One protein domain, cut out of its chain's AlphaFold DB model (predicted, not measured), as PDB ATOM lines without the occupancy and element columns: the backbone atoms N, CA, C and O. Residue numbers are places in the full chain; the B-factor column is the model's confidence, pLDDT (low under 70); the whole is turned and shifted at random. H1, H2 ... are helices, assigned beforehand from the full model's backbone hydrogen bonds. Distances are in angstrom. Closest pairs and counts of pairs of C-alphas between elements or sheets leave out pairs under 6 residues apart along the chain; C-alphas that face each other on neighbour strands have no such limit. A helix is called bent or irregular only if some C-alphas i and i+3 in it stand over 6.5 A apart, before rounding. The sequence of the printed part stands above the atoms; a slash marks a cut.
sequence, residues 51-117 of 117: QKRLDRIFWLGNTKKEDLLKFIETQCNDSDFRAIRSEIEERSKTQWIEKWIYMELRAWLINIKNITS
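AT A GLANCE: This is residues 51 to 117 of the 117 residues of an uncharacterized protein of uncultured bacterium (gcode 4) (UniProt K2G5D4). A long helix, H1, runs across the open end of a helical hairpin made by H2 and H3, and its first part, residues 51 to 64, sticks out as a free arm. H2 folds back from the end of H1 through a tight link, and H3 then returns beside H2 toward the last part of H1. The printed part has 67 residues with three named helices, in the order H1, H2, H3, and no named strand; its class is all helix. It is only just loose, close to compact, with a radius of gyration of the C-alphas of 13.2 A, and it spans 39 by 28 by 17 A.

HOW THE PARTS SIT: Begin with H1, residues 51 to 75, which has a kink of 57 degrees near residue 58. It is irregular: C-alphas 57 and 60 are 7.6 A apart, and its line is a rough one. Next comes H2, residues 78 to 91, close to H1 but not clearly touching; the closest C-alphas, of Ile 72 and Phe 81, are 7.1 A apart. These two run opposite ways at a steep tilt of 43 degrees. H3, residues 96 to 115, touches H2, and the two form a helical hairpin, opposite ways at a shallow tilt of 21 degrees. Look at Ile 88 and Tyr 102, whose C-alphas are their closest, 5.9 A apart; H2 touches H3 with residues 85 to 91 alone. H3 also touches H1, with residues 108 to 112 of H3 alone and residues 69 to 73 of H1 alone. Their closest C-alphas, of Glu 73 and Ile 112, are 7.3 A apart, and they run the same way at a steep tilt of 54 degrees. In H2 every O i to N i+4 pair is within hydrogen-bond range; in H1 19 of 21 are, and in H3 13 of 16.

IN THESE COORDINATES: Find C-alpha 51 at (-29.657, 13.898, 25.691); from there H1 runs 33.4 A to C-alpha 75 at (1.820, 22.776, 19.043). H2 starts at C-alpha 78 and covers 20.1 A to C-alpha 91. H3 runs 29.6 A from C-alpha 96 to C-alpha 115 at (-7.260, 15.061, 8.223).

THE WHOLE: The two C-alphas farthest apart are those of Arg 53 and Ser 79, 39.2 A. Without residues 51 to 64, which stand free, the body of 53 residues spans 32 by 20 by 18 A. The printed part has no cut, and the links H1 to H2 and H2 to H3 are both tight. The mean pLDDT of the printed part is 84.9; look to residues 113 to 117 for the values under 70.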
ATOM      1  N   GLN A  51     -30.864  13.491  26.419       92.25
ATOM      2  CA  GLN A  51     -29.657  13.898  25.691       92.25
ATOM      3  C   GLN A  51     -29.039  15.167  26.292       92.25
ATOM      4  O   GLN A  51     -27.905  15.131  26.745       92.25
ATOM      5  N   LYS A  52     -29.842  16.227  26.479       93.25
ATOM      6  CA  LYS A  52     -29.410  17.488  27.111       93.25
ATOM      7  C   LYS A  52     -28.718  17.288  28.465       93.25
ATOM      8  O   LYS A  52     -27.821  18.043  28.834       93.25
ATOM      9  N   ARG A  53     -29.165  16.307  29.254       90.94
ATOM     10  CA  ARG A  53     -28.552  16.005  30.550       90.94
ATOM     11  C   ARG A  53     -27.248  15.237  30.389       90.94
ATOM     12  O   ARG A  53     -26.313  15.510  31.131       90.94
ATOM     13  N   LEU A  54     -27.199  14.297  29.452       92.75
ATOM     14  CA  LEU A  54     -25.990  13.557  29.116       92.75
ATOM     15  C   LEU A  54     -24.903  14.506  28.586       92.75
ATOM     16  O   LEU A  54     -23.784  14.468  29.087       92.75
ATOM     17  N   ASP A  55     -25.267  15.437  27.703       92.94
ATOM     18  CA  ASP A  55     -24.374  16.485  27.194       92.94
ATOM     19  C   ASP A  55     -23.809  17.326  28.338       92.94
ATOM     20  O   ASP A  55     -22.612  17.580  28.393       92.94
ATOM     21  N   ARG A  56     -24.653  17.710  29.304       93.62
ATOM     22  CA  ARG A  56     -24.214  18.476  30.477       93.62
ATOM     23  C   ARG A  56     -23.261  17.688  31.373       93.62
ATOM     24  O   ARG A  56     -22.322  18.269  31.899       93.62
ATOM     25  N   ILE A  57     -23.520  16.395  31.565       92.56
ATOM     26  CA  ILE A  57     -22.682  15.508  32.384       92.56
ATOM     27  C   ILE A  57     -21.283  15.375  31.775       92.56
ATOM     28  O   ILE A  57     -20.298  15.435  32.501       92.56
ATOM     29  N   PHE A  58     -21.195  15.220  30.454       95.19
ATOM     30  CA  PHE A  58     -19.923  15.020  29.759       95.19
ATOM     31  C   PHE A  58     -19.339  16.300  29.154       95.19
ATOM     32  O   PHE A  58     -18.328  16.229  28.460       95.19
ATOM     33  N   TRP A  59     -19.933  17.469  29.416       96.38
ATOM     34  CA  TRP A  59     -19.496  18.743  28.838       96.38
ATOM     35  C   TRP A  59     -18.022  19.023  29.135       96.38
ATOM     36  O   TRP A  59     -17.253  19.260  28.211       96.38
ATOM     37  N   LEU A  60     -17.607  18.906  30.402       94.94
ATOM     38  CA  LEU A  60     -16.221  19.165  30.796       94.94
ATOM     39  C   LEU A  60     -15.245  18.189  30.126       94.94
ATOM     40  O   LEU A  60     -14.229  18.620  29.589       94.94
ATOM     41  N   GLY A  61     -15.571  16.891  30.111       94.88
ATOM     42  CA  GLY A  61     -14.762  15.884  29.423       94.88
ATOM     43  C   GLY A  61     -14.628  16.184  27.927       94.88
ATOM     44  O   GLY A  61     -13.529  16.140  27.383       94.88
ATOM     45  N   ASN A  62     -15.715  16.580  27.263       92.69
ATOM     46  CA  ASN A  62     -15.676  16.953  25.848       92.69
ATOM     47  C   ASN A  62     -14.820  18.198  25.588       92.69
ATOM     48  O   ASN A  62     -14.008  18.168  24.666       92.69
ATOM     49  N   THR A  63     -14.927  19.237  26.419       95.75
ATOM     50  CA  THR A  63     -14.073  20.431  26.311       95.75
ATOM     51  C   THR A  63     -12.594  20.072  26.482       95.75
ATOM     52  O   THR A  63     -11.766  20.456  25.664       95.75
ATOM     53  N   LYS A  64     -12.251  19.265  27.497       96.06
ATOM     54  CA  LYS A  64     -10.862  18.834  27.745       96.06
ATOM     55  C   LYS A  64     -10.286  18.011  26.597       96.06
ATOM     56  O   LYS A  64      -9.120  18.180  26.245       96.06
ATOM     57  N   LYS A  65     -11.106  17.151  25.993       93.56
ATOM     58  CA  LYS A  65     -10.749  16.433  24.768       93.56
ATOM     59  C   LYS A  65     -10.429  17.410  23.638       93.56
ATOM     60  O   LYS A  65      -9.378  17.287  23.025       93.56
ATOM     61  N   GLU A  66     -11.315  18.361  23.353       93.00
ATOM     62  CA  GLU A  66     -11.110  19.332  22.270       93.00
ATOM     63  C   GLU A  66      -9.845  20.171  22.482       93.00
ATOM     64  O   GLU A  66      -9.050  20.322  21.551       93.00
ATOM     65  N   ASP A  67      -9.603  20.626  23.713       95.19
ATOM     66  CA  ASP A  67      -8.388  21.354  24.083       95.19
ATOM     67  C   ASP A  67      -7.124  20.520  23.823       95.19
ATOM     68  O   ASP A  67      -6.157  21.027  23.249       95.19
ATOM     69  N   LEU A  68      -7.128  19.239  24.212       94.94
ATOM     70  CA  LEU A  68      -6.016  18.314  23.977       94.94
ATOM     71  C   LEU A  68      -5.751  18.122  22.483       94.94
ATOM     72  O   LEU A  68      -4.612  18.261  22.040       94.94
ATOM     73  N   LEU A  69      -6.790  17.808  21.706       91.88
ATOM     74  CA  LEU A  69      -6.655  17.545  20.272       91.88
ATOM     75  C   LEU A  69      -6.117  18.783  19.543       91.88
ATOM     76  O   LEU A  69      -5.164  18.672  18.775       91.88
ATOM     77  N   LYS A  70      -6.649  19.968  19.861       92.25
ATOM     78  CA  LYS A  70      -6.183  21.239  19.298       92.25
ATOM     79  C   LYS A  70      -4.752  21.573  19.716       92.25
ATOM     80  O   LYS A  70      -3.980  22.090  18.907       92.25
ATOM     81  N   PHE A  71      -4.381  21.308  20.968       94.19
ATOM     82  CA  PHE A  71      -3.007  21.503  21.425       94.19
ATOM     83  C   PHE A  71      -2.039  20.617  20.635       94.19
ATOM     84  O   PHE A  71      -1.044  21.124  20.124       94.19
ATOM     85  N   ILE A  72      -2.363  19.333  20.467       91.50
ATOM     86  CA  ILE A  72      -1.542  18.396  19.690       91.50
ATOM     87  C   ILE A  72      -1.428  18.853  18.235       91.50
ATOM     88  O   ILE A  72      -0.323  18.945  17.715       91.50
ATOM     89  N   GLU A  73      -2.541  19.197  17.593       89.19
ATOM     90  CA  GLU A  73      -2.553  19.611  16.186       89.19
ATOM     91  C   GLU A  73      -1.750  20.897  15.929       89.19
ATOM     92  O   GLU A  73      -1.103  21.030  14.893       89.19
ATOM     93  N   THR A  74      -1.767  21.846  16.867       90.19
ATOM     94  CA  THR A  74      -1.175  23.178  16.648       90.19
ATOM     95  C   THR A  74       0.214  23.363  17.252       90.19
ATOM     96  O   THR A  74       0.930  24.267  16.825       90.19
ATOM     97  N   GLN A  75       0.588  22.574  18.264       91.12
ATOM     98  CA  GLN A  75       1.820  22.776  19.043       91.12
ATOM     99  C   GLN A  75       2.777  21.580  19.010       91.12
ATOM    100  O   GLN A  75       3.947  21.746  19.355       91.12
ATOM    101  N   CYS A  76       2.322  20.386  18.622       88.62
ATOM    102  CA  CYS A  76       3.161  19.188  18.595       88.62
ATOM    103  C   CYS A  76       3.651  18.892  17.176       88.62
ATOM    104  O   CYS A  76       2.887  18.903  16.215       88.62
ATOM    105  N   ASN A  77       4.939  18.577  17.049       87.94
ATOM    106  CA  ASN A  77       5.494  18.077  15.794       87.94
ATOM    107  C   ASN A  77       5.297  16.549  15.664       87.94
ATOM    108  O   ASN A  77       4.839  15.868  16.583       87.94
ATOM    109  N   ASP A  78       5.713  15.986  14.530       86.44
ATOM    110  CA  ASP A  78       5.602  14.548  14.243       86.44
ATOM    111  C   ASP A  78       6.366  13.636  15.228       86.44
ATOM    112  O   ASP A  78       6.022  12.462  15.395       86.44
ATOM    113  N   SER A  79       7.430  14.135  15.863       88.81
ATOM    114  CA  SER A  79       8.149  13.401  16.912       88.81
ATOM    115  C   SER A  79       7.351  13.391  18.215       88.81
ATOM    116  O   SER A  79       7.161  12.330  18.809       88.81
ATOM    117  N   ASP A  80       6.823  14.548  18.615       89.88
ATOM    118  CA  ASP A  80       5.997  14.709  19.814       89.88
ATOM    119  C   ASP A  80       4.746  13.846  19.722       89.88
ATOM    120  O   ASP A  80       4.440  13.083  20.636       89.88
ATOM    121  N   PHE A  81       4.072  13.887  18.574       88.56
ATOM    122  CA  PHE A  81       2.903  13.062  18.306       88.56
ATOM    123  C   PHE A  81       3.201  11.563  18.474       88.56
ATOM    124  O   PHE A  81       2.423  10.838  19.098       88.56
ATOM    125  N   ARG A  82       4.340  11.080  17.956       87.81
ATOM    126  CA  ARG A  82       4.753   9.672  18.102       87.81
ATOM    127  C   ARG A  82       5.035   9.293  19.554       87.81
ATOM    128  O   ARG A  82       4.662   8.188  19.959       87.81
ATOM    129  N   ALA A  83       5.646  10.187  20.328       90.38
ATOM    130  CA  ALA A  83       5.894   9.973  21.751       90.38
ATOM    131  C   ALA A  83       4.578   9.924  22.543       90.38
ATOM    132  O   ALA A  83       4.332   8.951  23.255       90.38
ATOM    133  N   ILE A  84       3.687  10.902  22.331       90.31
ATOM    134  CA  ILE A  84       2.354  10.958  22.956       90.31
ATOM    135  C   ILE A  84       1.566   9.686  22.639       90.31
ATOM    136  O   ILE A  84       1.036   9.040  23.539       90.31
ATOM    137  N   ARG A  85       1.514   9.285  21.364       88.81
ATOM    138  CA  ARG A  85       0.796   8.078  20.945       88.81
ATOM    139  C   ARG A  85       1.340   6.822  21.626       88.81
ATOM    140  O   ARG A  85       0.542   5.999  22.064       88.81
ATOM    141  N   SER A  86       2.663   6.670  21.689       89.44
ATOM    142  CA  SER A  86       3.305   5.510  22.323       89.44
ATOM    143  C   SER A  86       2.962   5.426  23.810       89.44
ATOM    144  O   SER A  86       2.589   4.361  24.294       89.44
ATOM    145  N   GLU A  87       3.005   6.556  24.512       90.69
ATOM    146  CA  GLU A  87       2.677   6.627  25.936       90.69
ATOM    147  C   GLU A  87       1.192   6.327  26.205       90.69
ATOM    148  O   GLU A  87       0.863   5.516  27.068       90.69
ATOM    149  N   ILE A  88       0.272   6.914  25.429       88.38
ATOM    150  CA  ILE A  88      -1.168   6.622  25.536       88.38
ATOM    151  C   ILE A  88      -1.460   5.145  25.235       88.38
ATOM    152  O   ILE A  88      -2.306   4.527  25.885       88.38
ATOM    153  N   GLU A  89      -0.755   4.555  24.269       86.50
ATOM    154  CA  GLU A  89      -0.869   3.130  23.961       86.50
ATOM    155  C   GLU A  89      -0.386   2.250  25.119       86.50
ATOM    156  O   GLU A  89      -1.060   1.271  25.447       86.50
ATOM    157  N   GLU A  90       0.707   2.612  25.788       87.12
ATOM    158  CA  GLU A  90       1.173   1.892  26.974       87.12
ATOM    159  C   GLU A  90       0.160   1.984  28.121       87.12
ATOM    160  O   GLU A  90      -0.247   0.960  28.675       87.12
ATOM    161  N   ARG A  91      -0.358   3.185  28.401       83.44
ATOM    162  CA  ARG A  91      -1.404   3.397  29.418       83.44
ATOM    163  C   ARG A  91      -2.702   2.657  29.105       83.44
ATOM    164  O   ARG A  91      -3.406   2.238  30.017       83.44
ATOM    165  N   SER A  92      -3.014   2.397  27.837       80.62
ATOM    166  CA  SER A  92      -4.191   1.597  27.467       80.62
ATOM    167  C   SER A  92      -4.123   0.131  27.925       80.62
ATOM    168  O   SER A  92      -5.117  -0.596  27.850       80.62
ATOM    169  N   LYS A  93      -2.975  -0.326  28.428       81.38
ATOM    170  CA  LYS A  93      -2.805  -1.667  29.000       81.38
ATOM    171  C   LYS A  93      -3.198  -1.746  30.485       81.38
ATOM    172  O   LYS A  93      -3.125  -2.836  31.049       81.38
ATOM    173  N   THR A  94      -3.622  -0.642  31.113       75.00
ATOM    174  CA  THR A  94      -4.030  -0.599  32.532       75.00
ATOM    175  C   THR A  94      -5.438  -1.182  32.778       75.00
ATOM    176  O   THR A  94      -6.003  -1.893  31.941       75.00
ATOM    177  N   GLN A  95      -6.004  -0.946  33.974       70.88
ATOM    178  CA  GLN A  95      -7.315  -1.456  34.386       70.88
ATOM    179  C   GLN A  95      -8.427  -1.092  33.388       70.88
ATOM    180  O   GLN A  95      -8.416  -0.037  32.759       70.88
ATOM    181  N   TRP A  96      -9.442  -1.959  33.287       70.44
ATOM    182  CA  TRP A  96     -10.435  -1.955  32.201       70.44
ATOM    183  C   TRP A  96     -11.119  -0.605  31.927       70.44
ATOM    184  O   TRP A  96     -11.406  -0.279  30.776       70.44
ATOM    185  N   ILE A  97     -11.402   0.176  32.974       70.44
ATOM    186  CA  ILE A  97     -12.103   1.456  32.837       70.44
ATOM    187  C   ILE A  97     -11.215   2.550  32.239       70.44
ATOM    188  O   ILE A  97     -11.667   3.282  31.363       70.44
ATOM    189  N   GLU A  98      -9.958   2.624  32.668       74.81
ATOM    190  CA  GLU A  98      -8.977   3.579  32.154       74.81
ATOM    191  C   GLU A  98      -8.505   3.157  30.763       74.81
ATOM    192  O   GLU A  98      -8.391   3.988  29.864       74.81
ATOM    193  N   LYS A  99      -8.352   1.846  30.549       79.81
ATOM    194  CA  LYS A  99      -8.064   1.250  29.245       79.81
ATOM    195  C   LYS A  99      -8.999   1.758  28.151       79.81
ATOM    196  O   LYS A  99      -8.520   2.148  27.091       79.81
ATOM    197  N   TRP A 100     -10.310   1.782  28.395       80.69
ATOM    198  CA  TRP A 100     -11.276   2.268  27.404       80.69
ATOM    199  C   TRP A 100     -11.061   3.742  27.039       80.69
ATOM    200  O   TRP A 100     -11.119   4.082  25.860       80.69
ATOM    201  N   ILE A 101     -10.751   4.589  28.024       83.94
ATOM    202  CA  ILE A 101     -10.488   6.022  27.817       83.94
ATOM    203  C   ILE A 101      -9.227   6.210  26.966       83.94
ATOM    204  O   ILE A 101      -9.228   6.960  25.992       83.94
ATOM    205  N   TYR A 102      -8.156   5.480  27.281       83.38
ATOM    206  CA  TYR A 102      -6.912   5.552  26.518       83.38
ATOM    207  C   TYR A 102      -7.030   4.937  25.114       83.38
ATOM    208  O   TYR A 102      -6.417   5.438  24.172       83.38
ATOM    209  N   MET A 103      -7.851   3.898  24.931       85.19
ATOM    210  CA  MET A 103      -8.173   3.361  23.602       85.19
ATOM    211  C   MET A 103      -8.934   4.376  22.741       85.19
ATOM    212  O   MET A 103      -8.655   4.496  21.548       85.19
ATOM    213  N   GLU A 104      -9.869   5.114  23.337       86.31
ATOM    214  CA  GLU A 104     -10.605   6.184  22.666       86.31
ATOM    215  C   GLU A 104      -9.671   7.341  22.270       86.31
ATOM    216  O   GLU A 104      -9.644   7.733  21.101       86.31
ATOM    217  N   LEU A 105      -8.817   7.800  23.193       86.31
ATOM    218  CA  LEU A 105      -7.770   8.787  22.902       86.31
ATOM    219  C   LEU A 105      -6.875   8.331  21.742       86.31
ATOM    220  O   LEU A 105      -6.636   9.093  20.806       86.31
ATOM    221  N   ARG A 106      -6.423   7.071  21.754       83.19
ATOM    222  CA  ARG A 106      -5.614   6.487  20.672       83.19
ATOM    223  C   ARG A 106      -6.332   6.552  19.321       83.19
ATOM    224  O   ARG A 106      -5.697   6.886  18.321       83.19
ATOM    225  N   ALA A 107      -7.631   6.253  19.278       86.12
ATOM    226  CA  ALA A 107      -8.426   6.332  18.053       86.12
ATOM    227  C   ALA A 107      -8.527   7.773  17.522       86.12
ATOM    228  O   ALA A 107      -8.383   7.999  16.320       86.12
ATOM    229  N   TRP A 108      -8.707   8.761  18.400       87.25
ATOM    230  CA  TRP A 108      -8.742  10.169  17.991       87.25
ATOM    231  C   TRP A 108      -7.405  10.670  17.462       87.25
ATOM    232  O   TRP A 108      -7.380  11.350  16.439       87.25
ATOM    233  N   LEU A 109      -6.296  10.284  18.097       82.62
ATOM    234  CA  LEU A 109      -4.959  10.639  17.619       82.62
ATOM    235  C   LEU A 109      -4.714  10.117  16.198       82.62
ATOM    236  O   LEU A 109      -4.183  10.846  15.364       82.62
ATOM    237  N   ILE A 110      -5.145   8.888  15.888       79.94
ATOM    238  CA  ILE A 110      -5.059   8.333  14.525       79.94
ATOM    239  C   ILE A 110      -5.840   9.203  13.528       79.94
ATOM    240  O   ILE A 110      -5.347   9.471  12.433       79.94
ATOM    241  N   ASN A 111      -7.026   9.679  13.910       78.69
ATOM    242  CA  ASN A 111      -7.883  10.466  13.027       78.69
ATOM    243  C   ASN A 111      -7.354  11.883  12.757       78.69
ATOM    244  O   ASN A 111      -7.534  12.365  11.643       78.69
ATOM    245  N   ILE A 112      -6.662  12.524  13.709       74.69
ATOM    246  CA  ILE A 112      -6.043  13.848  13.489       74.69
ATOM    247  C   ILE A 112      -5.076  13.811  12.296       74.69
ATOM    248  O   ILE A 112      -5.107  14.695  11.440       74.69
ATOM    249  N   LYS A 113      -4.238  12.768  12.195       61.97
ATOM    250  CA  LYS A 113      -3.222  12.696  11.131       61.97
ATOM    251  C   LYS A 113      -3.809  12.435   9.741       61.97
ATOM    252  O   LYS A 113      -3.213  12.834   8.745       61.97
ATOM    253  N   ASN A 114      -4.980  11.800   9.673       58.56
ATOM    254  CA  ASN A 114      -5.677  11.530   8.412       58.56
ATOM    255  C   ASN A 114      -6.400  12.763   7.845       58.56
ATOM    256  O   ASN A 114      -6.772  12.750   6.681       58.56
ATOM    257  N   ILE A 115      -6.625  13.802   8.657       52.03
ATOM    258  CA  ILE A 115      -7.260  15.061   8.223       52.03
ATOM    259  C   ILE A 115      -6.210  16.063   7.705       52.03
ATOM    260  O   ILE A 115      -6.533  16.951   6.922       52.03
ATOM    261  N   THR A 116      -4.953  15.911   8.129       45.72
ATOM    262  CA  THR A 116      -3.836  16.826   7.831       45.72
ATOM    263  C   THR A 116      -2.849  16.305   6.775       45.72
ATOM    264  O   THR A 116      -1.909  17.025   6.441       45.72
ATOM    265  N   SER A 117      -3.054  15.087   6.249       41.84
ATOM    266  CA  SER A 117      -2.291  14.500   5.125       41.84
ATOM    267  C   SER A 117      -3.075  14.601   3.822       41.84
ATOM    268  O   SER A 117      -2.429  14.813   2.775       41.84
TER     269      SER A 117